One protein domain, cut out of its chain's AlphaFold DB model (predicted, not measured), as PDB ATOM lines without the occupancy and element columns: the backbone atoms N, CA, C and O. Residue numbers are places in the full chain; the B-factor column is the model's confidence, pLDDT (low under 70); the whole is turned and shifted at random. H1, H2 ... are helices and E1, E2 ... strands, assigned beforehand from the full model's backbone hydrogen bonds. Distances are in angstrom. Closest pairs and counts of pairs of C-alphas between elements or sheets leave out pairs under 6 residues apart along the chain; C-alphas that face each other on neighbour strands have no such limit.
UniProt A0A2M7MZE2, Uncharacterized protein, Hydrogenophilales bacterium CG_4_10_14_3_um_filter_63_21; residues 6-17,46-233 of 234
ATOM      1  N   ALA A   6      29.717 -52.289 -22.082       49.97
ATOM      2  CA  ALA A   6      31.160 -52.486 -22.146       49.97
ATOM      3  C   ALA A   6      31.845 -51.489 -23.106       49.97
ATOM      4  O   ALA A   6      32.963 -51.054 -22.852       49.97
ATOM      5  N   LEU A   7      31.156 -51.050 -24.169       48.03
ATOM      6  CA  LEU A   7      31.627 -50.002 -25.095       48.03
ATOM      7  C   LEU A   7      31.741 -48.612 -24.453       48.03
ATOM      8  O   LEU A   7      32.400 -47.725 -25.000       48.03
ATOM      9  N   TRP A   8      31.096 -48.408 -23.311       47.06
ATOM     10  CA  TRP A   8      30.978 -47.112 -22.664       47.06
ATOM     11  C   TRP A   8      31.607 -47.037 -21.286       47.06
ATOM     12  O   TRP A   8      32.161 -46.001 -20.928       47.06
ATOM     13  N   ASP A   9      31.591 -48.129 -20.538       45.94
ATOM     14  CA  ASP A   9      32.426 -48.257 -19.354       45.94
ATOM     15  C   ASP A   9      33.910 -48.157 -19.755       45.94
ATOM     16  O   ASP A   9      34.724 -47.742 -18.955       45.94
ATOM     17  N   LEU A  10      34.228 -48.367 -21.036       49.00
ATOM     18  CA  LEU A  10      35.458 -48.032 -21.768       49.00
ATOM     19  C   LEU A  10      35.747 -46.542 -21.982       49.00
ATOM     20  O   LEU A  10      36.896 -46.102 -22.073       49.00
ATOM     21  N   VAL A  11      34.693 -45.740 -22.122       40.97
ATOM     22  CA  VAL A  11      34.819 -44.289 -22.016       40.97
ATOM     23  C   VAL A  11      35.113 -43.964 -20.551       40.97
ATOM     24  O   VAL A  11      35.913 -43.085 -20.299       40.97
ATOM     25  N   GLU A  12      34.587 -44.700 -19.573       40.31
ATOM     26  CA  GLU A  12      34.733 -44.385 -18.145       40.31
ATOM     27  C   GLU A  12      35.993 -44.982 -17.455       40.31
ATOM     28  O   GLU A  12      36.511 -44.348 -16.534       40.31
ATOM     29  N   SER A  13      36.568 -46.099 -17.930       38.66
ATOM     30  CA  SER A  13      37.542 -46.967 -17.223       38.66
ATOM     31  C   SER A  13      38.980 -46.446 -17.123       38.66
ATOM     32  O   SER A  13      39.840 -47.124 -16.567       38.66
ATOM     33  N   GLY A  14      39.269 -45.234 -17.603       35.59
ATOM     34  CA  GLY A  14      40.630 -44.691 -17.485       35.59
ATOM     35  C   GLY A  14      40.908 -43.318 -18.091       35.59
ATOM     36  O   GLY A  14      42.024 -42.824 -17.968       35.59
ATOM     37  N   LEU A  15      39.932 -42.660 -18.730       35.88
ATOM     38  CA  LEU A  15      40.171 -41.367 -19.401       35.88
ATOM     39  C   LEU A  15      39.268 -40.215 -18.959       35.88
ATOM     40  O   LEU A  15      39.358 -39.113 -19.501       35.88
ATOM     41  N   PHE A  16      38.427 -40.447 -17.953       41.00
ATOM     42  CA  PHE A  16      37.500 -39.438 -17.435       41.00
ATOM     43  C   PHE A  16      37.476 -39.389 -15.902       41.00
ATOM     44  O   PHE A  16      37.173 -38.336 -15.339       41.00
ATOM     45  N   GLY A  17      37.853 -40.454 -15.199       29.39
ATOM     46  CA  GLY A  17      38.148 -40.381 -13.773       29.39
ATOM     47  C   GLY A  17      39.535 -39.791 -13.550       29.39
ATOM     48  O   GLY A  17      40.527 -40.493 -13.679       29.39
ATOM     49  N   PRO A  46      35.529 -54.724 -17.513       55.19
ATOM     50  CA  PRO A  46      36.828 -54.789 -18.169       55.19
ATOM     51  C   PRO A  46      36.945 -53.700 -19.241       55.19
ATOM     52  O   PRO A  46      36.016 -53.488 -20.022       55.19
ATOM     53  N   GLU A  47      38.088 -53.013 -19.265       63.19
ATOM     54  CA  GLU A  47      38.416 -52.025 -20.292       63.19
ATOM     55  C   GLU A  47      38.514 -52.730 -21.652       63.19
ATOM     56  O   GLU A  47      39.346 -53.616 -21.829       63.19
ATOM     57  N   ILE A  48      37.652 -52.344 -22.598       67.19
ATOM     58  CA  ILE A  48      37.789 -52.737 -24.004       67.19
ATOM     59  C   ILE A  48      38.778 -51.754 -24.679       67.19
ATOM     60  O   ILE A  48      38.885 -50.568 -24.360       67.19
ATOM     61  N   THR A  49      39.541 -52.239 -25.635       76.44
ATOM     62  CA  THR A  49      40.543 -51.497 -26.388       76.44
ATOM     63  C   THR A  49      40.405 -51.831 -27.869       76.44
ATOM     64  O   THR A  49      39.584 -52.649 -28.276       76.44
ATOM     65  N   GLU A  50      41.217 -51.191 -28.708       79.50
ATOM     66  CA  GLU A  50      41.311 -51.566 -30.123       79.50
ATOM     67  C   GLU A  50      41.731 -53.040 -30.291       79.50
ATOM     68  O   GLU A  50      41.339 -53.681 -31.260       79.50
ATOM     69  N   GLU A  51      42.479 -53.603 -29.336       82.94
ATOM     70  CA  GLU A  51      43.001 -54.974 -29.401       82.94
ATOM     71  C   GLU A  51      41.912 -56.047 -29.238       82.94
ATOM     72  O   GLU A  51      42.107 -57.190 -29.649       82.94
ATOM     73  N   ASP A  52      40.740 -55.678 -28.713       81.88
ATOM     74  CA  ASP A  52      39.592 -56.580 -28.563       81.88
ATOM     75  C   ASP A  52      38.837 -56.826 -29.881       81.88
ATOM     76  O   ASP A  52      37.959 -57.694 -29.953       81.88
ATOM     77  N   TYR A  53      39.181 -56.086 -30.938       83.44
ATOM     78  CA  TYR A  53      38.591 -56.228 -32.264       83.44
ATOM     79  C   TYR A  53      39.563 -56.934 -33.207       83.44
ATOM     80  O   TYR A  53      40.691 -56.490 -33.432       83.44
ATOM     81  N   LEU A  54      39.106 -58.049 -33.780       85.25
ATOM     82  CA  LEU A  54      39.912 -58.887 -34.670       85.25
ATOM     83  C   LEU A  54      40.042 -58.267 -36.064       85.25
ATOM     84  O   LEU A  54      41.134 -58.280 -36.643       85.25
ATOM     85  N   GLU A  55      38.954 -57.690 -36.569       90.12
ATOM     86  CA  GLU A  55      38.884 -57.102 -37.905       90.12
ATOM     87  C   GLU A  55      39.370 -55.647 -37.896       90.12
ATOM     88  O   GLU A  55      39.081 -54.875 -36.977       90.12
ATOM     89  N   GLU A  56      40.105 -55.249 -38.934       90.12
ATOM     90  CA  GLU A  56      40.668 -53.896 -39.038       90.12
ATOM     91  C   GLU A  56      39.570 -52.834 -39.142       90.12
ATOM     92  O   GLU A  56      39.659 -51.763 -38.545       90.12
ATOM     93  N   GLU A  57      38.489 -53.145 -39.848       89.38
ATOM     94  CA  GLU A  57      37.341 -52.264 -40.010       89.38
ATOM     95  C   GLU A  57      36.645 -51.985 -38.672       89.38
ATOM     96  O   GLU A  57      36.220 -50.854 -38.421       89.38
ATOM     97  N   GLU A  58      36.560 -52.992 -37.796       89.94
ATOM     98  CA  GLU A  58      36.017 -52.839 -36.444       89.94
ATOM     99  C   GLU A  58      36.935 -51.963 -35.583       89.94
ATOM    100  O   GLU A  58      36.443 -51.059 -34.907       89.94
ATOM    101  N   ARG A  59      38.261 -52.154 -35.666       90.81
ATOM    102  CA  ARG A  59      39.242 -51.302 -34.971       90.81
ATOM    103  C   ARG A  59      39.116 -49.840 -35.383       90.81
ATOM    104  O   ARG A  59      39.007 -48.965 -34.527       90.81
ATOM    105  N   ILE A  60      39.059 -49.567 -36.687       93.38
ATOM    106  CA  ILE A  60      38.921 -48.202 -37.208       93.38
ATOM    107  C   ILE A  60      37.589 -47.581 -36.750       93.38
ATOM    108  O   ILE A  60      37.565 -46.429 -36.305       93.38
ATOM    109  N   ALA A  61      36.485 -48.332 -36.831       92.38
ATOM    110  CA  ALA A  61      35.173 -47.875 -36.377       92.38
ATOM    111  C   ALA A  61      35.164 -47.554 -34.875       92.38
ATOM    112  O   ALA A  61      34.624 -46.523 -34.465       92.38
ATOM    113  N   PHE A  62      35.787 -48.412 -34.067       92.31
ATOM    114  CA  PHE A  62      35.934 -48.222 -32.630       92.31
ATOM    115  C   PHE A  62      36.744 -46.965 -32.304       92.31
ATOM    116  O   PHE A  62      36.279 -46.124 -31.533       92.31
ATOM    117  N   THR A  63      37.906 -46.784 -32.933       91.62
ATOM    118  CA  THR A  63      38.760 -45.605 -32.741       91.62
ATOM    119  C   THR A  63      38.027 -44.318 -33.096       91.62
ATOM    120  O   THR A  63      38.018 -43.378 -32.300       91.62
ATOM    121  N   SER A  64      37.348 -44.289 -34.248       94.75
ATOM    122  CA  SER A  64      36.539 -43.143 -34.673       94.75
ATOM    123  C   SER A  64      35.437 -42.824 -33.656       94.75
ATOM    124  O   SER A  64      35.345 -41.689 -33.180       94.75
ATOM    125  N   LEU A  65      34.652 -43.828 -33.245       94.50
ATOM    126  CA  LEU A  65      33.580 -43.653 -32.263       94.50
ATOM    127  C   LEU A  65      34.113 -43.123 -30.924       94.50
ATOM    128  O   LEU A  65      33.609 -42.122 -30.407       94.50
ATOM    129  N   ARG A  66      35.148 -43.769 -30.381       93.06
ATOM    130  CA  ARG A  66      35.790 -43.404 -29.114       93.06
ATOM    131  C   ARG A  66      36.289 -41.965 -29.145       93.06
ATOM    132  O   ARG A  66      36.028 -41.202 -28.215       93.06
ATOM    133  N   ASP A  67      37.006 -41.587 -30.196       93.69
ATOM    134  CA  ASP A  67      37.636 -40.274 -30.292       93.69
ATOM    135  C   ASP A  67      36.589 -39.161 -30.448       93.69
ATOM    136  O   ASP A  67      36.697 -38.121 -29.796       93.69
ATOM    137  N   GLN A  68      35.526 -39.387 -31.229       95.94
ATOM    138  CA  GLN A  68      34.431 -38.421 -31.378       95.94
ATOM    139  C   GLN A  68      33.629 -38.250 -30.084       95.94
ATOM    140  O   GLN A  68      33.390 -37.123 -29.644       95.94
ATOM    141  N   VAL A  69      33.278 -39.346 -29.407       94.06
ATOM    142  CA  VAL A  69      32.604 -39.283 -28.101       94.06
ATOM    143  C   VAL A  69      33.487 -38.574 -27.066       94.06
ATOM    144  O   VAL A  69      33.002 -37.737 -26.300       94.06
ATOM    145  N   ARG A  70      34.806 -38.818 -27.083       91.31
ATOM    146  CA  ARG A  70      35.760 -38.100 -26.226       91.31
ATOM    147  C   ARG A  70      35.774 -36.604 -26.497       91.31
ATOM    148  O   ARG A  70      35.723 -35.820 -25.551       91.31
ATOM    149  N   LEU A  71      35.807 -36.198 -27.763       94.88
ATOM    150  CA  LEU A  71      35.743 -34.785 -28.130       94.88
ATOM    151  C   LEU A  71      34.427 -34.143 -27.670       94.88
ATOM    152  O   LEU A  71      34.458 -33.047 -27.108       94.88
ATOM    153  N   CYS A  72      33.300 -34.839 -27.828       92.94
ATOM    154  CA  CYS A  72      31.991 -34.383 -27.365       92.94
ATOM    155  C   CYS A  72      31.990 -34.091 -25.850       92.94
ATOM    156  O   CYS A  72      31.577 -33.010 -25.425       92.94
ATOM    157  N   CYS A  73      32.511 -35.020 -25.043       92.44
ATOM    158  CA  CYS A  73      32.292 -35.034 -23.594       92.44
ATOM    159  C   CYS A  73      33.455 -34.506 -22.736       92.44
ATOM    160  O   CYS A  73      33.285 -34.311 -21.531       92.44
ATOM    161  N   ASN A  74      34.646 -34.285 -23.298       91.75
ATOM    162  CA  ASN A  74      35.789 -33.787 -22.531       91.75
ATOM    163  C   ASN A  74      35.678 -32.268 -22.287       91.75
ATOM    164  O   ASN A  74      35.483 -31.473 -23.214       91.75
ATOM    165  N   VAL A  75      35.836 -31.856 -21.025       90.69
ATOM    166  CA  VAL A  75      35.771 -30.450 -20.583       90.69
ATOM    167  C   VAL A  75      36.806 -29.564 -21.281       90.69
ATOM    168  O   VAL A  75      36.518 -28.411 -21.597       90.69
ATOM    169  N   ASN A  76      37.968 -30.126 -21.620       91.56
ATOM    170  CA  ASN A  76      39.086 -29.418 -22.243       91.56
ATOM    171  C   ASN A  76      38.994 -29.355 -23.777       91.56
ATOM    172  O   ASN A  76      39.842 -28.728 -24.418       91.56
ATOM    173  N   THR A  77      37.986 -29.985 -24.397       93.44
ATOM    174  CA  THR A  77      37.801 -29.898 -25.851       93.44
ATOM    175  C   THR A  77      37.514 -28.459 -26.275       93.44
ATOM    176  O   THR A  77      36.651 -27.776 -25.717       93.44
ATOM    177  N   LYS A  78      38.212 -27.995 -27.317       95.00
ATOM    178  CA  LYS A  78      37.971 -26.677 -27.923       95.00
ATOM    179  C   LYS A  78      36.553 -26.604 -28.513       95.00
ATOM    180  O   LYS A  78      36.152 -27.564 -29.169       95.00
ATOM    181  N   PRO A  79      35.841 -25.463 -28.413       92.81
ATOM    182  CA  PRO A  79      34.452 -25.344 -28.868       92.81
ATOM    183  C   PRO A  79      34.193 -25.859 -30.291       92.81
ATOM    184  O   PRO A  79      33.350 -26.720 -30.469       92.81
ATOM    185  N   ALA A  80      34.986 -25.447 -31.287       93.56
ATOM    186  CA  ALA A  80      34.793 -25.889 -32.674       93.56
ATOM    187  C   ALA A  80      34.965 -27.410 -32.875       93.56
ATOM    188  O   ALA A  80      34.281 -28.015 -33.700       93.56
ATOM    189  N   ALA A  81      35.874 -28.034 -32.119       95.56
ATOM    190  CA  ALA A  81      36.073 -29.480 -32.166       95.56
ATOM    191  C   ALA A  81      34.915 -30.219 -31.481       95.56
ATOM    192  O   ALA A  81      34.468 -31.240 -31.991       95.56
ATOM    193  N   ARG A  82      34.398 -29.673 -30.370       94.62
ATOM    194  CA  ARG A  82      33.206 -30.202 -29.699       94.62
ATOM    195  C   ARG A  82      31.979 -30.092 -30.599       94.62
ATOM    196  O   ARG A  82      31.289 -31.085 -30.760       94.62
ATOM    197  N   ASP A  83      31.756 -28.935 -31.220       93.62
ATOM    198  CA  ASP A  83      30.640 -28.711 -32.145       93.62
ATOM    199  C   ASP A  83      30.673 -29.726 -33.297       93.62
ATOM    200  O   ASP A  83      29.661 -30.362 -33.580       93.62
ATOM    201  N   SER A  84      31.851 -29.956 -33.890       95.38
ATOM    202  CA  SER A  84      32.027 -30.951 -34.960       95.38
ATOM    203  C   SER A  84      31.752 -32.381 -34.480       95.38
ATOM    204  O   SER A  84      31.119 -33.162 -35.185       95.38
ATOM    205  N   ALA A  85      32.217 -32.736 -33.279       96.19
ATOM    206  CA  ALA A  85      32.010 -34.065 -32.708       96.19
ATOM    207  C   ALA A  85      30.542 -34.316 -32.336       96.19
ATOM    208  O   ALA A  85      30.004 -35.394 -32.570       96.19
ATOM    209  N   VAL A  86      29.871 -33.302 -31.798       95.25
ATOM    210  CA  VAL A  86      28.441 -33.344 -31.484       95.25
ATOM    211  C   VAL A  86      27.623 -33.467 -32.762       95.25
ATOM    212  O   VAL A  86      26.709 -34.283 -32.823       95.25
ATOM    213  N   GLU A  87      27.961 -32.706 -33.800       95.88
ATOM    214  CA  GLU A  87      27.327 -32.846 -35.109       95.88
ATOM    215  C   GLU A  87      27.537 -34.254 -35.678       95.88
ATOM    216  O   GLU A  87      26.597 -34.842 -36.201       95.88
ATOM    217  N   TRP A  88      28.721 -34.842 -35.502       97.88
ATOM    218  CA  TRP A  88      28.988 -36.220 -35.910       97.88
ATOM    219  C   TRP A  88      28.125 -37.248 -35.158       97.88
ATOM    220  O   TRP A  88      27.539 -38.123 -35.790       97.88
ATOM    221  N   VAL A  89      27.992 -37.126 -33.830       97.12
ATOM    222  CA  VAL A  89      27.203 -38.057 -32.995       97.12
ATOM    223  C   VAL A  89      25.692 -37.897 -33.205       97.12
ATOM    224  O   VAL A  89      24.946 -38.880 -33.194       97.12
ATOM    225  N   PHE A  90      25.205 -36.664 -33.359       97.12
ATOM    226  CA  PHE A  90      23.768 -36.385 -33.348       97.12
ATOM    227  C   PHE A  90      23.172 -36.167 -34.737       97.12
ATOM    228  O   PHE A  90      21.992 -36.464 -34.899       97.12
ATOM    229  N   VAL A  91      23.912 -35.696 -35.744       97.12
ATOM    230  CA  VAL A  91      23.365 -35.422 -37.086       97.12
ATOM    231  C   VAL A  91      23.667 -36.590 -38.036       97.12
ATOM    232  O   VAL A  91      24.832 -36.848 -38.344       97.12
ATOM    233  N   PRO A  92      22.641 -37.307 -38.537       96.31
ATOM    234  CA  PRO A  92      22.850 -38.440 -39.431       96.31
ATOM    235  C   PRO A  92      23.599 -38.058 -40.713       96.31
ATOM    236  O   PRO A  92      23.274 -37.072 -41.372       96.31
ATOM    237  N   GLY A  93      24.569 -38.888 -41.103       95.94
ATOM    238  CA  GLY A  93      25.337 -38.718 -42.339       95.94
ATOM    239  C   GLY A  93      26.512 -37.739 -42.243       95.94
ATOM    240  O   GLY A  93      27.268 -37.624 -43.210       95.94
ATOM    241  N   THR A  94      26.713 -37.077 -41.101       97.25
ATOM    242  CA  THR A  94      27.929 -36.302 -40.837       97.25
ATOM    243  C   THR A  94      29.133 -37.237 -40.796       97.25
ATOM    244  O   THR A  94      29.138 -38.224 -40.061       97.25
ATOM    245  N   ARG A  95      30.160 -36.933 -41.594       97.25
ATOM    246  CA  ARG A  95      31.368 -37.758 -41.715       97.25
ATOM    247  C   ARG A  95      32.545 -37.145 -40.977       97.25
ATOM    248  O   ARG A  95      32.721 -35.929 -40.981       97.25
ATOM    249  N   ASP A  96      33.362 -37.999 -40.380       95.12
ATOM    250  CA  ASP A  96      34.643 -37.605 -39.810       95.12
ATOM    251  C   ASP A  96      35.738 -37.490 -40.891       95.12
ATOM    252  O   ASP A  96      35.492 -37.585 -42.097       95.12
ATOM    253  N   LYS A  97      36.987 -37.294 -40.455       92.69
ATOM    254  CA  LYS A  97      38.155 -37.189 -41.345       92.69
ATOM    255  C   LYS A  97      38.470 -38.481 -42.104       92.69
ATOM    256  O   LYS A  97      39.165 -38.416 -43.113       92.69
ATOM    257  N   LEU A  98      37.995 -39.625 -41.614       92.69
ATOM    258  CA  LEU A  98      38.151 -40.936 -42.243       92.69
ATOM    259  C   LEU A  98      36.985 -41.251 -43.191       92.69
ATOM    260  O   LEU A  98      36.982 -42.288 -43.847       92.69
ATOM    261  N   GLY A  99      36.004 -40.348 -43.304       95.44
ATOM    262  CA  GLY A  99      34.816 -40.546 -44.126       95.44
ATOM    263  C   GLY A  99      33.764 -41.441 -43.469       95.44
ATOM    264  O   GLY A  99      32.821 -41.842 -44.153       95.44
ATOM    265  N   LEU A 100      33.903 -41.734 -42.174       96.62
ATOM    266  CA  LEU A 100      32.985 -42.574 -41.414       96.62
ATOM    267  C   LEU A 100      31.891 -41.720 -40.786       96.62
ATOM    268  O   LEU A 100      32.159 -40.643 -40.250       96.62
ATOM    269  N   ASP A 101      30.654 -42.205 -40.844       97.44
ATOM    270  CA  ASP A 101      29.537 -41.632 -40.098       97.44
ATOM    271  C   ASP A 101      29.237 -42.450 -38.838       97.44
ATOM    272  O   ASP A 101      29.565 -43.635 -38.733       97.44
ATOM    273  N   PHE A 102      28.586 -41.801 -37.876       97.50
ATOM    274  CA  PHE A 102      28.266 -42.392 -36.582       97.50
ATOM    275  C   PHE A 102      27.460 -43.695 -36.680       97.50
ATOM    276  O   PHE A 102      27.735 -44.665 -35.967       97.50
ATOM    277  N   ALA A 103      26.489 -43.754 -37.594       96.44
ATOM    278  CA  ALA A 103      25.641 -44.925 -37.760       96.44
ATOM    279  C   ALA A 103      26.422 -46.114 -38.341       96.44
ATOM    280  O   ALA A 103      26.156 -47.259 -37.973       96.44
ATOM    281  N   LEU A 104      27.380 -45.862 -39.236       95.94
ATOM    282  CA  LEU A 104      28.288 -46.872 -39.768       95.94
ATOM    283  C   LEU A 104      29.170 -47.458 -38.666       95.94
ATOM    284  O   LEU A 104      29.222 -48.682 -38.551       95.94
ATOM    285  N   CYS A 105      29.776 -46.612 -37.827       95.25
ATOM    286  CA  CYS A 105      30.588 -47.082 -36.704       95.25
ATOM    287  C   CYS A 105      29.756 -47.921 -35.725       95.25
ATOM    288  O   CYS A 105      30.157 -49.025 -35.369       95.25
ATOM    289  N   CYS A 106      28.552 -47.464 -35.360       93.06
ATOM    290  CA  CYS A 106      27.665 -48.237 -34.487       93.06
ATOM    291  C   CYS A 106      27.302 -49.602 -35.086       93.06
ATOM    292  O   CYS A 106      27.368 -50.611 -34.394       93.06
ATOM    293  N   ARG A 107      26.956 -49.661 -36.382       93.25
ATOM    294  CA  ARG A 107      26.628 -50.931 -37.049       93.25
ATOM    295  C   ARG A 107      27.808 -51.896 -37.076       93.25
ATOM    296  O   ARG A 107      27.597 -53.074 -36.815       93.25
ATOM    297  N   ALA A 108      29.011 -51.407 -37.380       90.81
ATOM    298  CA  ALA A 108      30.219 -52.233 -37.409       90.81
ATOM    299  C   ALA A 108      30.505 -52.864 -36.038       90.81
ATOM    300  O   ALA A 108      30.857 -54.033 -35.956       90.81
ATOM    301  N   LEU A 109      30.267 -52.116 -34.959       89.12
ATOM    302  CA  LEU A 109      30.522 -52.567 -33.590       89.12
ATOM    303  C   LEU A 109      29.348 -53.344 -32.972       89.12
ATOM    304  O   LEU A 109      29.479 -53.901 -31.882       89.12
ATOM    305  N   GLY A 110      28.200 -53.391 -33.653       86.06
ATOM    306  CA  GLY A 110      26.960 -53.937 -33.103       86.06
ATOM    307  C   GLY A 110      26.383 -53.101 -31.957       86.06
ATOM    308  O   GLY A 110      25.678 -53.655 -31.119       86.06
ATOM    309  N   ALA A 111      26.694 -51.802 -31.926       87.62
ATOM    310  CA  ALA A 111      26.289 -50.874 -30.883       87.62
ATOM    311  C   ALA A 111      24.923 -50.230 -31.170       87.62
ATOM    312  O   ALA A 111      24.593 -49.930 -32.324       87.62
ATOM    313  N   ARG A 112      24.146 -49.942 -30.123       90.31
ATOM    314  CA  ARG A 112      22.884 -49.188 -30.208       90.31
ATOM    315  C   ARG A 112      23.148 -47.669 -30.215       90.31
ATOM    316  O   ARG A 112      23.534 -47.112 -29.186       90.31
ATOM    317  N   PRO A 113      22.868 -46.945 -31.323       93.31
ATOM    318  CA  PRO A 113      23.191 -45.516 -31.434       93.31
ATOM    319  C   PRO A 113      22.522 -44.634 -30.374       93.31
ATOM    320  O   PRO A 113      23.127 -43.695 -29.863       93.31
ATOM    321  N   HIS A 114      21.272 -44.940 -30.020       92.69
ATOM    322  CA  HIS A 114      20.508 -44.145 -29.061       92.69
ATOM    323  C   HIS A 114      21.063 -44.259 -27.635       92.69
ATOM    324  O   HIS A 114      21.064 -43.264 -26.915       92.69
ATOM    325  N   LEU A 115      21.590 -45.425 -27.236       91.69
ATOM    326  CA  LEU A 115      22.277 -45.573 -25.949       91.69
ATOM    327  C   LEU A 115      23.499 -44.680 -25.894       91.69
ATOM    328  O   LEU A 115      23.738 -44.010 -24.891       91.69
ATOM    329  N   ILE A 116      24.233 -44.632 -27.005       93.25
ATOM    330  CA  ILE A 116      25.404 -43.784 -27.104       93.25
ATOM    331  C   ILE A 116      25.024 -42.306 -26.955       93.25
ATOM    332  O   ILE A 116      25.608 -41.577 -26.156       93.25
ATOM    333  N   GLN A 117      24.004 -41.860 -27.675       95.56
ATOM    334  CA  GLN A 117      23.547 -40.475 -27.599       95.56
ATOM    335  C   GLN A 117      23.057 -40.104 -26.191       95.56
ATOM    336  O   GLN A 117      23.455 -39.066 -25.666       95.56
ATOM    337  N   VAL A 118      22.259 -40.961 -25.543       94.44
ATOM    338  CA  VAL A 118      21.773 -40.722 -24.173       94.44
ATOM    339  C   VAL A 118      22.937 -40.648 -23.180       94.44
ATOM    340  O   VAL A 118      22.998 -39.706 -22.388       94.44
ATOM    341  N   ARG A 119      23.896 -41.583 -23.247       92.50
ATOM    342  CA  ARG A 119      25.084 -41.574 -22.375       92.50
ATOM    343  C   ARG A 119      25.963 -40.353 -22.613       92.50
ATOM    344  O   ARG A 119      26.445 -39.762 -21.651       92.50
ATOM    345  N   ALA A 120      26.117 -39.916 -23.864       94.50
ATOM    346  CA  ALA A 120      26.821 -38.678 -24.174       94.50
ATOM    347  C   ALA A 120      26.151 -37.471 -23.496       94.50
ATOM    348  O   ALA A 120      26.836 -36.699 -22.829       94.50
ATOM    349  N   LEU A 121      24.821 -37.333 -23.588       95.81
ATOM    350  CA  LEU A 121      24.090 -36.246 -22.921       95.81
ATOM    351  C   LEU A 121      24.205 -36.304 -21.393       95.81
ATOM    352  O   LEU A 121      24.437 -35.272 -20.759       95.81
ATOM    353  N   TYR A 122      24.123 -37.499 -20.808       95.38
ATOM    354  CA  TYR A 122      24.364 -37.690 -19.380       95.38
ATOM    355  C   TYR A 122      25.789 -37.284 -18.977       95.38
ATOM    356  O   TYR A 122      25.984 -36.600 -17.974       95.38
ATOM    357  N   GLN A 123      26.799 -37.619 -19.779       93.88
ATOM    358  CA  GLN A 123      28.171 -37.212 -19.494       93.88
ATOM    359  C   GLN A 123      28.350 -35.690 -19.586       93.88
ATOM    360  O   GLN A 123      29.081 -35.113 -18.780       93.88
ATOM    361  N   LEU A 124      27.663 -35.014 -20.514       94.69
ATOM    362  CA  LEU A 124      27.643 -33.547 -20.565       94.69
ATOM    363  C   LEU A 124      27.060 -32.944 -19.280       94.69
ATOM    364  O   LEU A 124      27.593 -31.940 -18.809       94.69
ATOM    365  N   TYR A 125      26.034 -33.570 -18.694       95.62
ATOM    366  CA  TYR A 125      25.490 -33.194 -17.385       95.62
ATOM    367  C   TYR A 125      26.522 -33.372 -16.269       95.62
ATOM    368  O   TYR A 125      26.830 -32.415 -15.566       95.62
ATOM    369  N   ILE A 126      27.131 -34.554 -16.147       94.00
ATOM    370  CA  ILE A 126      28.146 -34.821 -15.111       94.00
ATOM    371  C   ILE A 126      29.318 -33.838 -15.200       94.00
ATOM    372  O   ILE A 126      29.882 -33.427 -14.186       94.00
ATOM    373  N   ARG A 127      29.674 -33.419 -16.417       92.19
ATOM    374  CA  ARG A 127      30.748 -32.453 -16.679       92.19
ATOM    375  C   ARG A 127      30.303 -30.999 -16.702       92.19
ATOM    376  O   ARG A 127      31.154 -30.134 -16.900       92.19
ATOM    377  N   GLN A 128      29.014 -30.732 -16.510       93.88
ATOM    378  CA  GLN A 128      28.427 -29.394 -16.549       93.88
ATOM    379  C   GLN A 128      28.791 -28.625 -17.831       93.88
ATOM    380  O   GLN A 128      29.054 -27.421 -17.818       93.88
ATOM    381  N   ILE A 129      28.835 -29.332 -18.965       94.69
ATOM    382  CA  ILE A 129      29.128 -28.739 -20.270       94.69
ATOM    383  C   ILE A 129      27.838 -28.127 -20.820       94.69
ATOM    384  O   ILE A 129      26.866 -28.826 -21.108       94.69
ATOM    385  N   ILE A 130      27.860 -26.804 -20.983       94.94
ATOM    386  CA  ILE A 130      26.729 -25.992 -21.437       94.94
ATOM    387  C   ILE A 130      26.896 -25.649 -22.915       94.94
ATOM    388  O   ILE A 130      27.936 -25.124 -23.325       94.94
ATOM    389  N   PHE A 131      25.853 -25.890 -23.710       93.25
ATOM    390  CA  PHE A 131      25.846 -25.511 -25.116       93.25
ATOM    391  C   PHE A 131      25.244 -24.114 -25.292       93.25
ATOM    392  O   PHE A 131      24.113 -23.861 -24.869       93.25
ATOM    393  N   PRO A 132      25.944 -23.186 -25.974       90.38
ATOM    394  CA  PRO A 132      25.441 -21.828 -26.171       90.38
ATOM    395  C   PRO A 132      24.243 -21.769 -27.131       90.38
ATOM    396  O   PRO A 132      23.554 -20.753 -27.193       90.38
ATOM    397  N   ARG A 133      24.010 -22.829 -27.913       93.00
ATOM    398  CA  ARG A 133      22.947 -22.937 -28.917       93.00
ATOM    399  C   ARG A 133      22.379 -24.363 -28.931       93.00
ATOM    400  O   ARG A 133      23.106 -25.279 -28.549       93.00
ATOM    401  N   PRO A 134      21.135 -24.556 -29.407       95.12
ATOM    402  CA  PRO A 134      20.601 -25.890 -29.652       95.12
ATOM    403  C   PRO A 134      21.476 -26.682 -30.628       95.12
ATOM    404  O   PRO A 134      22.177 -26.101 -31.464       95.12
ATOM    405  N   LEU A 135      21.349 -28.004 -30.568       94.69
ATOM    406  CA  LEU A 135      21.810 -28.911 -31.608       94.69
ATOM    407  C   LEU A 135      21.213 -28.517 -32.976       94.69
ATOM    408  O   LEU A 135      20.133 -27.912 -33.030       94.69
ATOM    409  N   PRO A 136      21.888 -28.852 -34.094       92.00
ATOM    410  CA  PRO A 136      21.367 -28.584 -35.430       92.00
ATOM    411  C   PRO A 136      19.963 -29.162 -35.628       92.00
ATOM    412  O   PRO A 136      19.633 -30.212 -35.090       92.00
ATOM    413  N   PHE A 137      19.144 -28.517 -36.465       89.56
ATOM    414  CA  PHE A 137      17.779 -28.980 -36.760       89.56
ATOM    415  C   PHE A 137      17.727 -30.426 -37.287       89.56
ATOM    416  O   PHE A 137      16.762 -31.139 -37.043       89.56
ATOM    417  N   LEU A 138      18.778 -30.852 -37.993       94.69
ATOM    418  CA  LEU A 138      18.925 -32.206 -38.530       94.69
ATOM    419  C   LEU A 138      19.395 -33.233 -37.486       94.69
ATOM    420  O   LEU A 138      19.624 -34.388 -37.840       94.69
ATOM    421  N   ALA A 139      19.578 -32.836 -36.224       96.62
ATOM    422  CA  ALA A 139      19.949 -33.761 -35.167       96.62
ATOM    423  C   ALA A 139      18.866 -34.829 -34.962       96.62
ATOM    424  O   ALA A 139      17.665 -34.586 -35.099       96.62
ATOM    425  N   THR A 140      19.325 -36.025 -34.617       96.56
ATOM    426  CA  THR A 140      18.503 -37.190 -34.311       96.56
ATOM    427  C   THR A 140      17.524 -36.806 -33.201       96.56
ATOM    428  O   THR A 140      17.955 -36.245 -32.187       96.56
ATOM    429  N   PRO A 141      16.216 -37.062 -33.372       96.75
ATOM    430  CA  PRO A 141      15.230 -36.745 -32.349       96.75
ATOM    431  C   PRO A 141      15.417 -37.625 -31.109       96.75
ATOM    432  O   PRO A 141      16.121 -38.633 -31.148       96.75
ATOM    433  N   LEU A 142      14.735 -37.253 -30.021       96.88
ATOM    434  CA  LEU A 142      14.612 -38.098 -28.834       96.88
ATOM    435  C   LEU A 142      14.229 -39.534 -29.260       96.88
ATOM    436  O   LEU A 142      13.256 -39.672 -30.011       96.88
ATOM    437  N   PRO A 143      14.953 -40.579 -28.807       95.25
ATOM    438  CA  PRO A 143      14.688 -41.954 -29.207       95.25
ATOM    439  C   PRO A 143      13.229 -42.344 -28.972       95.25
ATOM    440  O   PRO A 143      12.675 -42.067 -27.908       95.25
ATOM    441  N   GLU A 144      12.618 -43.001 -29.959       94.62
ATOM    442  CA  GLU A 144      11.181 -43.303 -29.960       94.62
ATOM    443  C   GLU A 144      10.747 -44.091 -28.720       94.62
ATOM    444  O   GLU A 144       9.730 -43.763 -28.121       94.62
ATOM    445  N   LEU A 145      11.555 -45.054 -28.268       92.56
ATOM    446  CA  LEU A 145      11.268 -45.831 -27.061       92.56
ATOM    447  C   LEU A 145      11.132 -44.944 -25.816       92.56
ATOM    448  O   LEU A 145      10.152 -45.066 -25.085       92.56
ATOM    449  N   LEU A 146      12.054 -43.995 -25.622       95.12
ATOM    450  CA  LEU A 146      11.984 -43.033 -24.518       95.12
ATOM    451  C   LEU A 146      10.822 -42.053 -24.698       95.12
ATOM    452  O   LEU A 146      10.154 -41.701 -23.730       95.12
ATOM    453  N   ALA A 147      10.555 -41.624 -25.933       96.94
ATOM    454  CA  ALA A 147       9.425 -40.755 -26.238       96.94
ATOM    455  C   ALA A 147       8.081 -41.425 -25.899       96.94
ATOM    456  O   ALA A 147       7.229 -40.805 -25.263       96.94
ATOM    457  N   CYS A 148       7.901 -42.691 -26.284       95.94
ATOM    458  CA  CYS A 148       6.722 -43.490 -25.964       95.94
ATOM    459  C   CYS A 148       6.596 -43.742 -24.459       95.94
ATOM    460  O   CYS A 148       5.496 -43.646 -23.924       95.94
ATOM    461  N   GLU A 149       7.703 -44.031 -23.774       94.62
ATOM    462  CA  GLU A 149       7.732 -44.237 -22.323       94.62
ATOM    463  C   GLU A 149       7.301 -42.972 -21.562       94.62
ATOM    464  O   GLU A 149       6.420 -43.034 -20.701       94.62
ATOM    465  N   ILE A 150       7.854 -41.809 -21.923       97.38
ATOM    466  CA  ILE A 150       7.467 -40.511 -21.350       97.38
ATOM    467  C   ILE A 150       5.984 -40.237 -21.615       97.38
ATOM    468  O   ILE A 150       5.248 -39.884 -20.695       97.38
ATOM    469  N   LEU A 151       5.515 -40.452 -22.846       96.88
ATOM    470  CA  LEU A 151       4.110 -40.242 -23.195       96.88
ATOM    471  C   LEU A 151       3.170 -41.172 -22.411       96.88
ATOM    472  O   LEU A 151       2.107 -40.743 -21.975       96.88
ATOM    473  N   TYR A 152       3.565 -42.432 -22.213       96.00
ATOM    474  CA  TYR A 152       2.793 -43.420 -21.458       96.00
ATOM    475  C   TYR A 152       2.687 -43.067 -19.971       96.00
ATOM    476  O   TYR A 152       1.642 -43.264 -19.352       96.00
ATOM    477  N   HIS A 153       3.770 -42.566 -19.380       94.75
ATOM    478  CA  HIS A 153       3.817 -42.246 -17.959       94.75
ATOM    479  C   HIS A 153       3.256 -40.877 -17.594       94.75
ATOM    480  O   HIS A 153       2.855 -40.688 -16.442       94.75
ATOM    481  N   PHE A 154       3.265 -39.943 -18.538       95.50
ATOM    482  CA  PHE A 154       2.866 -38.567 -18.305       95.50
ATOM    483  C   PHE A 154       1.876 -38.104 -19.381       95.50
ATOM    484  O   PHE A 154       0.685 -38.396 -19.284       95.50
ATOM    485  N   GLY A 155       2.354 -37.388 -20.399       95.19
ATOM    486  CA  GLY A 155       1.559 -36.828 -21.477       95.19
ATOM    487  C   GLY A 155       2.409 -35.994 -22.436       95.19
ATOM    488  O   GLY A 155       3.642 -36.033 -22.417       95.19
ATOM    489  N   ASP A 156       1.731 -35.229 -23.290       96.25
ATOM    490  CA  ASP A 156       2.379 -34.432 -24.337       96.25
ATOM    491  C   ASP A 156       3.266 -33.310 -23.781       96.25
ATOM    492  O   ASP A 156       4.254 -32.936 -24.412       96.25
ATOM    493  N   GLU A 157       2.944 -32.777 -22.598       96.31
ATOM    494  CA  GLU A 157       3.680 -31.652 -22.017       96.31
ATOM    495  C   GLU A 157       5.104 -32.051 -21.626       96.31
ATOM    496  O   GLU A 157       6.074 -31.389 -21.998       96.31
ATOM    497  N   GLU A 158       5.243 -33.175 -20.930       97.94
ATOM    498  CA  GLU A 158       6.523 -33.763 -20.560       97.94
ATOM    499  C   GLU A 158       7.287 -34.231 -21.791       97.94
ATOM    500  O   GLU A 158       8.497 -34.035 -21.878       97.94
ATOM    501  N   LEU A 159       6.597 -34.795 -22.784       97.88
ATOM    502  CA  LEU A 159       7.249 -35.190 -24.025       97.88
ATOM    503  C   LEU A 159       7.837 -33.980 -24.765       97.88
ATOM    504  O   LEU A 159       8.963 -34.038 -25.265       97.88
ATOM    505  N   ASP A 160       7.100 -32.876 -24.836       97.38
ATOM    506  CA  ASP A 160       7.568 -31.651 -25.476       97.38
ATOM    507  C   ASP A 160       8.707 -30.981 -24.707       97.38
ATOM    508  O   ASP A 160       9.668 -30.508 -25.325       97.38
ATOM    509  N   ALA A 161       8.645 -30.994 -23.376       97.69
ATOM    510  CA  ALA A 161       9.722 -30.523 -22.518       97.69
ATOM    511  C   ALA A 161      10.991 -31.383 -22.674       97.69
ATOM    512  O   ALA A 161      12.072 -30.849 -22.937       97.69
ATOM    513  N   ALA A 162      10.862 -32.712 -22.641       98.12
ATOM    514  CA  ALA A 162      11.964 -33.651 -22.836       98.12
ATOM    515  C   ALA A 162      12.626 -33.492 -24.213       98.12
ATOM    516  O   ALA A 162      13.853 -33.440 -24.306       98.12
ATOM    517  N   LYS A 163      11.833 -33.339 -25.283       97.31
ATOM    518  CA  LYS A 163      12.348 -33.042 -26.630       97.31
ATOM    519  C   LYS A 163      13.125 -31.725 -26.656       97.31
ATOM    520  O   LYS A 163      14.190 -31.662 -27.262       97.31
ATOM    521  N   ALA A 164      12.619 -30.676 -26.008       97.00
ATOM    522  CA  ALA A 164      13.301 -29.385 -25.974       97.00
ATOM    523  C   ALA A 164      14.673 -29.470 -25.286       97.00
ATOM    524  O   ALA A 164      15.635 -28.887 -25.789       97.00
ATOM    525  N   VAL A 165      14.773 -30.224 -24.188       97.88
ATOM    526  CA  VAL A 165      16.036 -30.450 -23.469       97.88
ATOM    527  C   VAL A 165      16.982 -31.362 -24.258       97.88
ATOM    528  O   VAL A 165      18.170 -31.059 -24.351       97.88
ATOM    529  N   TRP A 166      16.473 -32.422 -24.898       97.69
ATOM    530  CA  TRP A 166      17.252 -33.297 -25.787       97.69
ATOM    531  C   TRP A 166      17.981 -32.504 -26.881       97.69
ATOM    532  O   TRP A 166      19.169 -32.706 -27.124       97.69
ATOM    533  N   PHE A 167      17.286 -31.552 -27.509       97.00
ATOM    534  CA  PHE A 167      17.857 -30.709 -28.558       97.00
ATOM    535  C   PHE A 167      18.737 -29.567 -28.044       97.00
ATOM    536  O   PHE A 167      19.359 -28.889 -28.858       97.00
ATOM    537  N   TRP A 168      18.802 -29.302 -26.738       97.19
ATOM    538  CA  TRP A 168      19.640 -28.229 -26.203       97.19
ATOM    539  C   TRP A 168      20.269 -28.630 -24.861       97.19
ATOM    540  O   TRP A 168      19.803 -28.209 -23.802       97.19
ATOM    541  N   PRO A 169      21.359 -29.420 -24.893       95.25
ATOM    542  CA  PRO A 169      22.049 -29.867 -23.686       95.25
ATOM    543  C   PRO A 169      22.603 -28.683 -22.885       95.25
ATOM    544  O   PRO A 169      23.372 -27.870 -23.403       95.25
ATOM    545  N   GLY A 170      22.206 -28.568 -21.618       96.62
ATOM    546  CA  GLY A 170      22.547 -27.418 -20.785       96.62
ATOM    547  C   GLY A 170      21.765 -26.167 -21.180       96.62
ATOM    548  O   GLY A 170      22.322 -25.073 -21.215       96.62
ATOM    549  N   ILE A 171      20.482 -26.297 -21.520       97.88
ATOM    550  CA  ILE A 171      19.607 -25.140 -21.732       97.88
ATOM    551  C   ILE A 171      19.297 -24.463 -20.394       97.88
ATOM    552  O   ILE A 171      18.966 -25.127 -19.415       97.88
ATOM    553  N   ARG A 172      19.364 -23.129 -20.338       97.81
ATOM    554  CA  ARG A 172      18.934 -22.385 -19.142       97.81
ATOM    555  C   ARG A 172      17.446 -22.581 -18.875       97.81
ATOM    556  O   ARG A 172      16.642 -22.523 -19.804       97.81
ATOM    557  N   ALA A 173      17.078 -22.720 -17.604       96.62
ATOM    558  CA  ALA A 173      15.701 -22.952 -17.179       96.62
ATOM    559  C   ALA A 173      14.730 -21.863 -17.659       96.62
ATOM    560  O   ALA A 173      13.660 -22.178 -18.169       96.62
ATOM    561  N   ASP A 174      15.103 -20.587 -17.568       95.56
ATOM    562  CA  ASP A 174      14.252 -19.489 -18.028       95.56
ATOM    563  C   ASP A 174      14.024 -19.520 -19.546       95.56
ATOM    564  O   ASP A 174      12.882 -19.425 -19.994       95.56
ATOM    565  N   ILE A 175      15.084 -19.761 -20.325       96.44
ATOM    566  CA  ILE A 175      15.008 -19.907 -21.786       96.44
ATOM    567  C   ILE A 175      14.149 -21.117 -22.170       96.44
ATOM    568  O   ILE A 175      13.354 -21.036 -23.107       96.44
ATOM    569  N   LEU A 176      14.294 -22.243 -21.467       96.81
ATOM    570  CA  LEU A 176      13.491 -23.442 -21.706       96.81
ATOM    571  C   LEU A 176      12.000 -23.160 -21.503       96.81
ATOM    572  O   LEU A 176      11.194 -23.479 -22.378       96.81
ATOM    573  N   LEU A 177      11.642 -22.532 -20.381       95.62
ATOM    574  CA  LEU A 177      10.257 -22.186 -20.077       95.62
ATOM    575  C   LEU A 177       9.668 -21.264 -21.147       95.62
ATOM    576  O   LEU A 177       8.569 -21.532 -21.631       95.62
ATOM    577  N   ASP A 178      10.410 -20.238 -21.569       94.44
ATOM    578  CA  ASP A 178       9.970 -19.306 -22.610       94.44
ATOM    579  C   ASP A 178       9.755 -20.016 -23.962       94.44
ATOM    580  O   ASP A 178       8.793 -19.730 -24.677       94.44
ATOM    581  N   ARG A 179      10.590 -21.009 -24.306       93.88
ATOM    582  CA  ARG A 179      10.416 -21.821 -25.528       93.88
ATOM    583  C   ARG A 179       9.155 -22.680 -25.508       93.88
ATOM    584  O   ARG A 179       8.574 -22.924 -26.565       93.88
ATOM    585  N   LEU A 180       8.742 -23.146 -24.332       95.12
ATOM    586  CA  LEU A 180       7.557 -23.990 -24.169       95.12
ATOM    587  C   LEU A 180       6.250 -23.181 -24.127       95.12
ATOM    588  O   LEU A 180       5.178 -23.766 -24.280       95.12
ATOM    589  N   MET A 181       6.316 -21.847 -24.013       92.62
ATOM    590  CA  MET A 181       5.132 -20.982 -23.876       92.62
ATOM    591  C   MET A 181       4.136 -21.064 -25.038       92.62
ATOM    592  O   MET A 181       2.942 -20.863 -24.836       92.62
ATOM    593  N   ASN A 182       4.601 -21.382 -26.249       89.50
ATOM    594  CA  ASN A 182       3.716 -21.559 -27.408       89.50
ATOM    595  C   ASN A 182       2.870 -22.840 -27.330       89.50
ATOM    596  O   ASN A 182       1.955 -23.016 -28.132       89.50
ATOM    597  N   LYS A 183       3.198 -23.746 -26.405       91.31
ATOM    598  CA  LYS A 183       2.560 -25.057 -26.255       91.31
ATOM    599  C   LYS A 183       1.828 -25.212 -24.927       91.31
ATOM    600  O   LYS A 183       0.788 -25.856 -24.877       91.31
ATOM    601  N   MET A 184       2.355 -24.614 -23.863       94.69
ATOM    602  CA  MET A 184       1.797 -24.698 -22.516       94.69
ATOM    603  C   MET A 184       2.111 -23.436 -21.710       94.69
ATOM    604  O   MET A 184       3.023 -22.682 -22.036       94.69
ATOM    605  N   SER A 185       1.369 -23.191 -20.631       95.31
ATOM    606  CA  SER A 185       1.661 -22.061 -19.745       95.31
ATOM    607  C   SER A 185       2.939 -22.301 -18.934       95.31
ATOM    608  O   SER A 185       3.303 -23.440 -18.641       95.31
ATOM    609  N   ARG A 186       3.605 -21.222 -18.503       94.25
ATOM    610  CA  ARG A 186       4.846 -21.304 -17.715       94.25
ATOM    611  C   ARG A 186       4.729 -22.177 -16.448       94.25
ATOM    612  O   ARG A 186       5.622 -22.992 -16.245       94.25
ATOM    613  N   PRO A 187       3.651 -22.097 -15.634       95.12
ATOM    614  CA  PRO A 187       3.484 -23.001 -14.491       95.12
ATOM    615  C   PRO A 187       3.362 -24.477 -14.891       95.12
ATOM    616  O   PRO A 187       3.860 -25.344 -14.181       95.12
ATOM    617  N   ARG A 188       2.728 -24.773 -16.035       95.94
ATOM    618  CA  ARG A 188       2.605 -26.148 -16.543       95.94
ATOM    619  C   ARG A 188       3.945 -26.682 -17.040       95.94
ATOM    620  O   ARG A 188       4.291 -27.804 -16.696       95.94
ATOM    621  N   ALA A 189       4.721 -25.859 -17.748       96.00
ATOM    622  CA  ALA A 189       6.079 -26.206 -18.170       96.00
ATOM    623  C   ALA A 189       7.001 -26.484 -16.975       96.00
ATOM    624  O   ALA A 189       7.725 -27.475 -16.979       96.00
ATOM    625  N   GLN A 190       6.932 -25.651 -15.934       96.25
ATOM    626  CA  GLN A 190       7.684 -25.857 -14.698       96.25
ATOM    627  C   GLN A 190       7.314 -27.196 -14.040       96.25
ATOM    628  O   GLN A 190       8.191 -28.014 -13.778       96.25
ATOM    629  N   ALA A 191       6.017 -27.462 -13.869       96.75
ATOM    630  CA  ALA A 191       5.548 -28.708 -13.269       96.75
ATOM    631  C   ALA A 191       5.887 -29.952 -14.119       96.75
ATOM    632  O   ALA A 191       6.125 -31.025 -13.571       96.75
ATOM    633  N   ALA A 192       5.909 -29.832 -15.453       97.62
ATOM    634  CA  ALA A 192       6.338 -30.909 -16.347       97.62
ATOM    635  C   ALA A 192       7.834 -31.227 -16.176       97.62
ATOM    636  O   ALA A 192       8.207 -32.396 -16.113       97.62
ATOM    637  N   MET A 193       8.682 -30.201 -16.043       97.81
ATOM    638  CA  MET A 193      10.114 -30.377 -15.780       97.81
ATOM    639  C   MET A 193      10.383 -31.034 -14.426       97.81
ATOM    640  O   MET A 193      11.192 -31.953 -14.361       97.81
ATOM    641  N   GLU A 194       9.666 -30.625 -13.379       97.12
ATOM    642  CA  GLU A 194       9.759 -31.235 -12.044       97.12
ATOM    643  C   GLU A 194       9.412 -32.732 -12.090       97.12
ATOM    644  O   GLU A 194      10.187 -33.560 -11.619       97.12
ATOM    645  N   ARG A 195       8.316 -33.114 -12.761       97.81
ATOM    646  CA  ARG A 195       7.932 -34.533 -12.918       97.81
ATOM    647  C   ARG A 195       8.942 -35.353 -13.725       97.81
ATOM    648  O   ARG A 195       9.168 -36.526 -13.424       97.81
ATOM    649  N   LEU A 196       9.534 -34.762 -14.766       98.00
ATOM    650  CA  LEU A 196      10.589 -35.413 -15.546       98.00
ATOM    651  C   LEU A 196      11.860 -35.622 -14.713       98.00
ATOM    652  O   LEU A 196      12.498 -36.670 -14.840       98.00
ATOM    653  N   GLU A 197      12.219 -34.644 -13.880       97.38
ATOM    654  CA  GLU A 197      13.375 -34.709 -12.984       97.38
ATOM    655  C   GLU A 197      13.178 -35.746 -11.878       97.38
ATOM    656  O   GLU A 197      14.054 -36.581 -11.668       97.38
ATOM    657  N   GLU A 198      12.001 -35.784 -11.248       95.44
ATOM    658  CA  GLU A 198      11.638 -36.789 -10.234       95.44
ATOM    659  C   GLU A 198      11.788 -38.232 -10.745       95.44
ATOM    660  O   GLU A 198      12.064 -39.153  -9.974       95.44
ATOM    661  N   ARG A 199      11.626 -38.439 -12.057       93.94
ATOM    662  CA  ARG A 199      11.802 -39.733 -12.735       93.94
ATOM    663  C   ARG A 199      13.171 -39.916 -13.391       93.94
ATOM    664  O   ARG A 199      13.436 -40.986 -13.934       93.94
ATOM    665  N   GLY A 200      14.042 -38.912 -13.331       94.69
ATOM    666  CA  GLY A 200      15.416 -38.973 -13.826       94.69
ATOM    667  C   GLY A 200      15.584 -38.889 -15.344       94.69
ATOM    668  O   GLY A 200      16.675 -39.203 -15.832       94.69
ATOM    669  N   TYR A 201      14.561 -38.459 -16.096       97.06
ATOM    670  CA  TYR A 201      14.684 -38.220 -17.546       97.06
ATOM    671  C   TYR A 201      15.502 -36.975 -17.860       97.06
ATOM    672  O   TYR A 201      16.171 -36.911 -18.895       97.06
ATOM    673  N   VAL A 202      15.460 -36.001 -16.958       97.88
ATOM    674  CA  VAL A 202      16.230 -34.762 -17.019       97.88
ATOM    675  C   VAL A 202      16.858 -34.487 -15.658       97.88
ATOM    676  O   VAL A 202      16.429 -35.046 -14.650       97.88
ATOM    677  N   ALA A 203      17.861 -33.615 -15.623       97.38
ATOM    678  CA  ALA A 203      18.480 -33.166 -14.382       97.38
ATOM    679  C   ALA A 203      18.783 -31.665 -14.427       97.38
ATOM    680  O   ALA A 203      19.278 -31.164 -15.447       97.38
ATOM    681  N   LEU A 204      18.496 -30.966 -13.325       96.25
ATOM    682  CA  LEU A 204      18.838 -29.564 -13.111       96.25
ATOM    683  C   LEU A 204      20.187 -29.449 -12.406       96.25
ATOM    684  O   LEU A 204      20.439 -30.080 -11.381       96.25
ATOM    685  N   TRP A 205      21.045 -28.564 -12.903       95.31
ATOM    686  CA  TRP A 205      22.203 -28.102 -12.144       95.31
ATOM    687  C   TRP A 205      22.482 -26.635 -12.430       95.31
ATOM    688  O   TRP A 205      22.544 -26.210 -13.581       95.31
ATOM    689  N   SER A 206      22.649 -25.841 -11.371       95.12
ATOM    690  CA  SER A 206      22.980 -24.411 -11.468       95.12
ATOM    691  C   SER A 206      22.055 -23.608 -12.412       95.12
ATOM    692  O   SER A 206      22.477 -22.654 -13.059       95.12
ATOM    693  N   GLY A 207      20.777 -23.993 -12.517       96.25
ATOM    694  CA  GLY A 207      19.800 -23.327 -13.392       96.25
ATOM    695  C   GLY A 207      19.809 -23.780 -14.859       96.25
ATOM    696  O   GLY A 207      19.146 -23.149 -15.684       96.25
ATOM    697  N   PHE A 208      20.526 -24.853 -15.194       98.25
ATOM    698  CA  PHE A 208      20.586 -25.444 -16.532       98.25
ATOM    699  C   PHE A 208      20.050 -26.879 -16.529       98.25
ATOM    700  O   PHE A 208      20.234 -27.611 -15.559       98.25
ATOM    701  N   TRP A 209      19.397 -27.276 -17.619       98.00
ATOM    702  CA  TRP A 209      18.788 -28.593 -17.786       98.00
ATOM    703  C   TRP A 209      19.541 -29.446 -18.803       98.00
ATOM    704  O   TRP A 209      19.896 -28.974 -19.888       98.00
ATOM    705  N   TRP A 210      19.693 -30.729 -18.489       97.94
ATOM    706  CA  TRP A 210      20.191 -31.754 -19.406       97.94
ATOM    707  C   TRP A 210      19.232 -32.930 -19.470       97.94
ATOM    708  O   TRP A 210      18.521 -33.217 -18.509       97.94
ATOM    709  N   PHE A 211      19.243 -33.626 -20.604       97.75
ATOM    710  CA  PHE A 211      18.553 -34.895 -20.745       97.75
ATOM    711  C   PHE A 211      19.475 -36.009 -20.256       97.75
ATOM    712  O   PHE A 211      20.621 -36.109 -20.693       97.75
ATOM    713  N   THR A 212      18.969 -36.843 -19.357       94.88
ATOM    714  CA  THR A 212      19.724 -37.916 -18.702       94.88
ATOM    715  C   THR A 212      19.122 -39.293 -18.954       94.88
ATOM    716  O   THR A 212      19.771 -40.288 -18.665       94.88
ATOM    717  N   GLY A 213      17.905 -39.388 -19.501       90.31
ATOM    718  CA  GLY A 213      17.225 -40.662 -19.752       90.31
ATOM    719  C   GLY A 213      16.785 -41.353 -18.460       90.31
ATOM    720  O   GLY A 213      15.617 -41.296 -18.108       90.31
ATOM    721  N   ARG A 214      17.710 -41.987 -17.736       87.44
ATOM    722  CA  ARG A 214      17.492 -42.480 -16.368       87.44
ATOM    723  C   ARG A 214      18.718 -42.160 -15.539       87.44
ATOM    724  O   ARG A 214      19.713 -42.866 -15.629       87.44
ATOM    725  N   ASN A 215      18.652 -41.077 -14.773       88.81
ATOM    726  CA  ASN A 215      19.793 -40.524 -14.053       88.81
ATOM    727  C   ASN A 215      20.344 -41.504 -12.984       88.81
ATOM    728  O   ASN A 215      19.741 -41.644 -11.915       88.81
ATOM    729  N   PRO A 216      21.516 -42.136 -13.203       87.62
ATOM    730  CA  PRO A 216      22.117 -43.061 -12.239       87.62
ATOM    731  C   PRO A 216      22.527 -42.373 -10.931       87.62
ATOM    732  O   PRO A 216      22.638 -43.028  -9.891       87.62
ATOM    733  N   SER A 217      22.728 -41.052 -10.947       86.12
ATOM    734  CA  SER A 217      23.055 -40.263  -9.752       86.12
ATOM    735  C   SER A 217      21.919 -40.225  -8.730       86.12
ATOM    736  O   SER A 217      22.175 -39.978  -7.556       86.12
ATOM    737  N   MET A 218      20.686 -40.541  -9.136       86.88
ATOM    738  CA  MET A 218      19.538 -40.652  -8.228       86.88
ATOM    739  C   MET A 218      19.462 -42.010  -7.517       86.88
ATOM    740  O   MET A 218      18.680 -42.188  -6.586       86.88
ATOM    741  N   LEU A 219      20.258 -42.991  -7.949       85.38
ATOM    742  CA  LEU A 219      20.262 -44.330  -7.371       85.38
ATOM    743  C   LEU A 219      21.153 -44.402  -6.130       85.38
ATOM    744  O   LEU A 219      22.162 -43.697  -6.026       85.38
ATOM    745  N   SER A 220      20.821 -45.335  -5.230       86.19
ATOM    746  CA  SER A 220      21.700 -45.697  -4.113       86.19
ATOM    747  C   SER A 220      23.058 -46.194  -4.629       86.19
ATOM    748  O   SER A 220      23.108 -46.785  -5.712       86.19
ATOM    749  N   PRO A 221      24.156 -46.052  -3.859       81.69
ATOM    750  CA  PRO A 221      25.482 -46.502  -4.295       81.69
ATOM    751  C   PRO A 221      25.515 -47.965  -4.767       81.69
ATOM    752  O   PRO A 221      26.103 -48.278  -5.799       81.69
ATOM    753  N   SER A 222      24.807 -48.857  -4.067       80.94
ATOM    754  CA  SER A 222      24.714 -50.282  -4.415       80.94
ATOM    755  C   SER A 222      23.915 -50.562  -5.691       80.94
ATOM    756  O   SER A 222      24.184 -51.539  -6.388       80.94
ATOM    757  N   SER A 223      22.921 -49.733  -6.008       82.19
ATOM    758  CA  SER A 223      22.138 -49.854  -7.242       82.19
ATOM    759  C   SER A 223      22.882 -49.236  -8.419       82.19
ATOM    760  O   SER A 223      22.920 -49.832  -9.489       82.19
ATOM    761  N   ARG A 224      23.546 -48.096  -8.198       81.88
ATOM    762  CA  ARG A 224      24.388 -47.423  -9.190       81.88
ATOM    763  C   ARG A 224      25.551 -48.301  -9.649       81.88
ATOM    764  O   ARG A 224      25.798 -48.381 -10.840       81.88
ATOM    765  N   ALA A 225      26.203 -49.021  -8.734       75.56
ATOM    766  CA  ALA A 225      27.297 -49.941  -9.070       75.56
ATOM    767  C   ALA A 225      26.878 -51.132  -9.959       75.56
ATOM    768  O   ALA A 225      27.732 -51.840 -10.481       75.56
ATOM    769  N   ARG A 226      25.572 -51.384 -10.105       79.69
ATOM    770  CA  ARG A 226      25.003 -52.420 -10.983       79.69
ATOM    771  C   ARG A 226      24.198 -51.819 -12.132       79.69
ATOM    772  O   ARG A 226      23.483 -52.544 -12.818       79.69
ATOM    773  N   PHE A 227      24.237 -50.498 -12.280       82.19
ATOM    774  CA  PHE A 227      23.479 -49.813 -13.301       82.19
ATOM    775  C   PHE A 227      24.086 -50.102 -14.669       82.19
ATOM    776  O   PHE A 227      25.291 -49.988 -14.862       82.19
ATOM    777  N   LYS A 228      23.210 -50.441 -15.603       82.19
ATOM    778  CA  LYS A 228      23.536 -50.787 -16.974       82.19
ATOM    779  C   LYS A 228      22.582 -50.053 -17.897       82.19
ATOM    780  O   LYS A 228      21.366 -50.231 -17.778       82.19
ATOM    781  N   TRP A 229      23.095 -49.189 -18.772       82.12
ATOM    782  CA  TRP A 229      22.239 -48.443 -19.696       82.12
ATOM    783  C   TRP A 229      21.546 -49.393 -20.666       82.12
ATOM    784  O   TRP A 229      20.386 -49.151 -21.003       82.12
ATOM    785  N   SER A 230      22.209 -50.495 -21.037       81.00
ATOM    786  CA  SER A 230      21.652 -51.544 -21.892       81.00
ATOM    787  C   SER A 230      20.377 -52.161 -21.336       81.00
ATOM    788  O   SER A 230      19.507 -52.554 -22.112       81.00
ATOM    789  N   ASP A 231      20.299 -52.258 -20.009       82.44
ATOM    790  CA  ASP A 231      19.199 -52.884 -19.276       82.44
ATOM    791  C   ASP A 231      18.083 -51.880 -18.993       82.44
ATOM    792  O   ASP A 231      16.918 -52.246 -18.825       82.44
ATOM    793  N   GLN A 232      18.438 -50.597 -18.916       78.94
ATOM    794  CA  GLN A 232      17.476 -49.536 -18.692       78.94
ATOM    795  C   GLN A 232      16.737 -49.148 -19.966       78.94
ATOM    796  O   GLN A 232      15.527 -48.931 -19.937       78.94
ATOM    797  N   ILE A 233      17.448 -49.046 -21.079       78.56
ATOM    798  CA  ILE A 233      16.889 -48.571 -22.335       78.56
ATOM    799  C   ILE A 233      16.990 -49.747 -23.318       78.56
ATOM    800  O   ILE A 233      18.094 -50.050 -23.776       78.56
TER     801      ILE A 233
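What this domain is: This is residues 6 to 17 and 46 to 233 of the 234 residues of an uncharacterized protein of Hydrogenophilales bacterium CG_4_10_14_3_um_filter_63_21 (UniProt A0A2M7MZE2). A small strand hairpin, E1 and E2, and a triangle of crossed helices, H7, H8 and H9, make one lobe; H2, H3 and H4 make the other, and H5 runs between the two lobes in the middle of the domain. H6 packs on H7, H1 lies beside H2 and H5, and the last stretch leaves E2, loops away to H10 and folds back towards H5. The printed part has 200 residues with eleven named helices and two named strands, in the order H1 to H9, E1, E2, H10, H11; the sheet, E1 - E2, is antiparallel, and the class is mostly helix. The whole is compact, with a radius of gyration of the C-alphas of 17.0 A, and spans 54 by 38 by 30 A.

How they stand to each other: E1, residues 202 to 205, and E2, residues 208 to 211, form an antiparallel hairpin, their directions 154 degrees apart. N 203 and O 210 are 3.0 A apart and N 205 and O 208 are 2.9 A apart, both within hydrogen-bond range. Residues 171 to 172 also pair with 208 to 209 of E2, antiparallel. H5, residues 113 to 126, comes closest to E2 at the C-alphas of Tyr 125 and Trp 210, 5.9 A apart. The closest C-alphas of E2 and H7, residues 156 to 166, are those of Phe 211 and Trp 166, at 5.4 A. H9, residues 186 to 198, touches H7 at Ala 192 and Glu 158, whose C-alphas are 5.1 A apart; they are about perpendicular, only just, at 72 degrees. H8, residues 173 to 180, touches H7 at a steep tilt of 54 degrees, the closest C-alphas being Leu 180 and Ala 161, 7.1 A. H8 also touches residues 186 to 190 of H9. H6, residues 144 to 153, forms a helical hairpin with H7, at a steep tilt of 40 degrees, with C-alphas 150 and 159 closest at 6.0 A. H2, residues 56 to 73, touches H5 with its residues 69 to 73 alone, the closest C-alphas being those of Cys 73 and Leu 124, 5.7 A apart, at a shallow tilt of 33 degrees, only just short of steep. H3, residues 79 to 90, touches residues 68 to 73 of H2, and C-alphas 82 and 72 are closest at 4.9 A. H4, residues 102 to 109, touches residues 57 to 65 of H2, with C-alphas 105 and 61 closest at 4.7 A. H11, residues 229 to 232, only just touches H5, with 3 pairs of C-alphas within 8 A, the closest being Trp 229 and Leu 115 at 6.9 A. H10, residues 221 to 224, touches no helix. H1, residues 6 to 12, is close to H2 but not clearly touching, with C-alphas 11 and 66 closest at 7.2 A. Every O i to N i+4 pair is within hydrogen-bond range in H2 to H9, against 2 of 3 in H1; H10 and H11 are too short for such a pair.

Where its parts are: H1 begins at C-alpha 6, (31.160, -52.486, -22.146). H2 is 25.8 A from first to last C-alpha, H5 20.1 A, H9 18.5 A, H3 16.0 A and H7 15.0 A. E1 begins at C-alpha 202, (16.230, -34.762, -17.019), and H11 ends at C-alpha 232, (17.476, -49.536, -18.692).

The domain as a whole: The two C-alphas farthest apart, Leu 54 and Ser 185, are 55.2 A apart. Residues 18 to 45 are not printed, and C-alphas 17 and 46 are 15.1 A apart across the cut. The links H3 to H4 and H5 to H6 are long. Mean pLDDT of the printed part is 89.5; residues 6 to 17 and 46 to 48 are under 70.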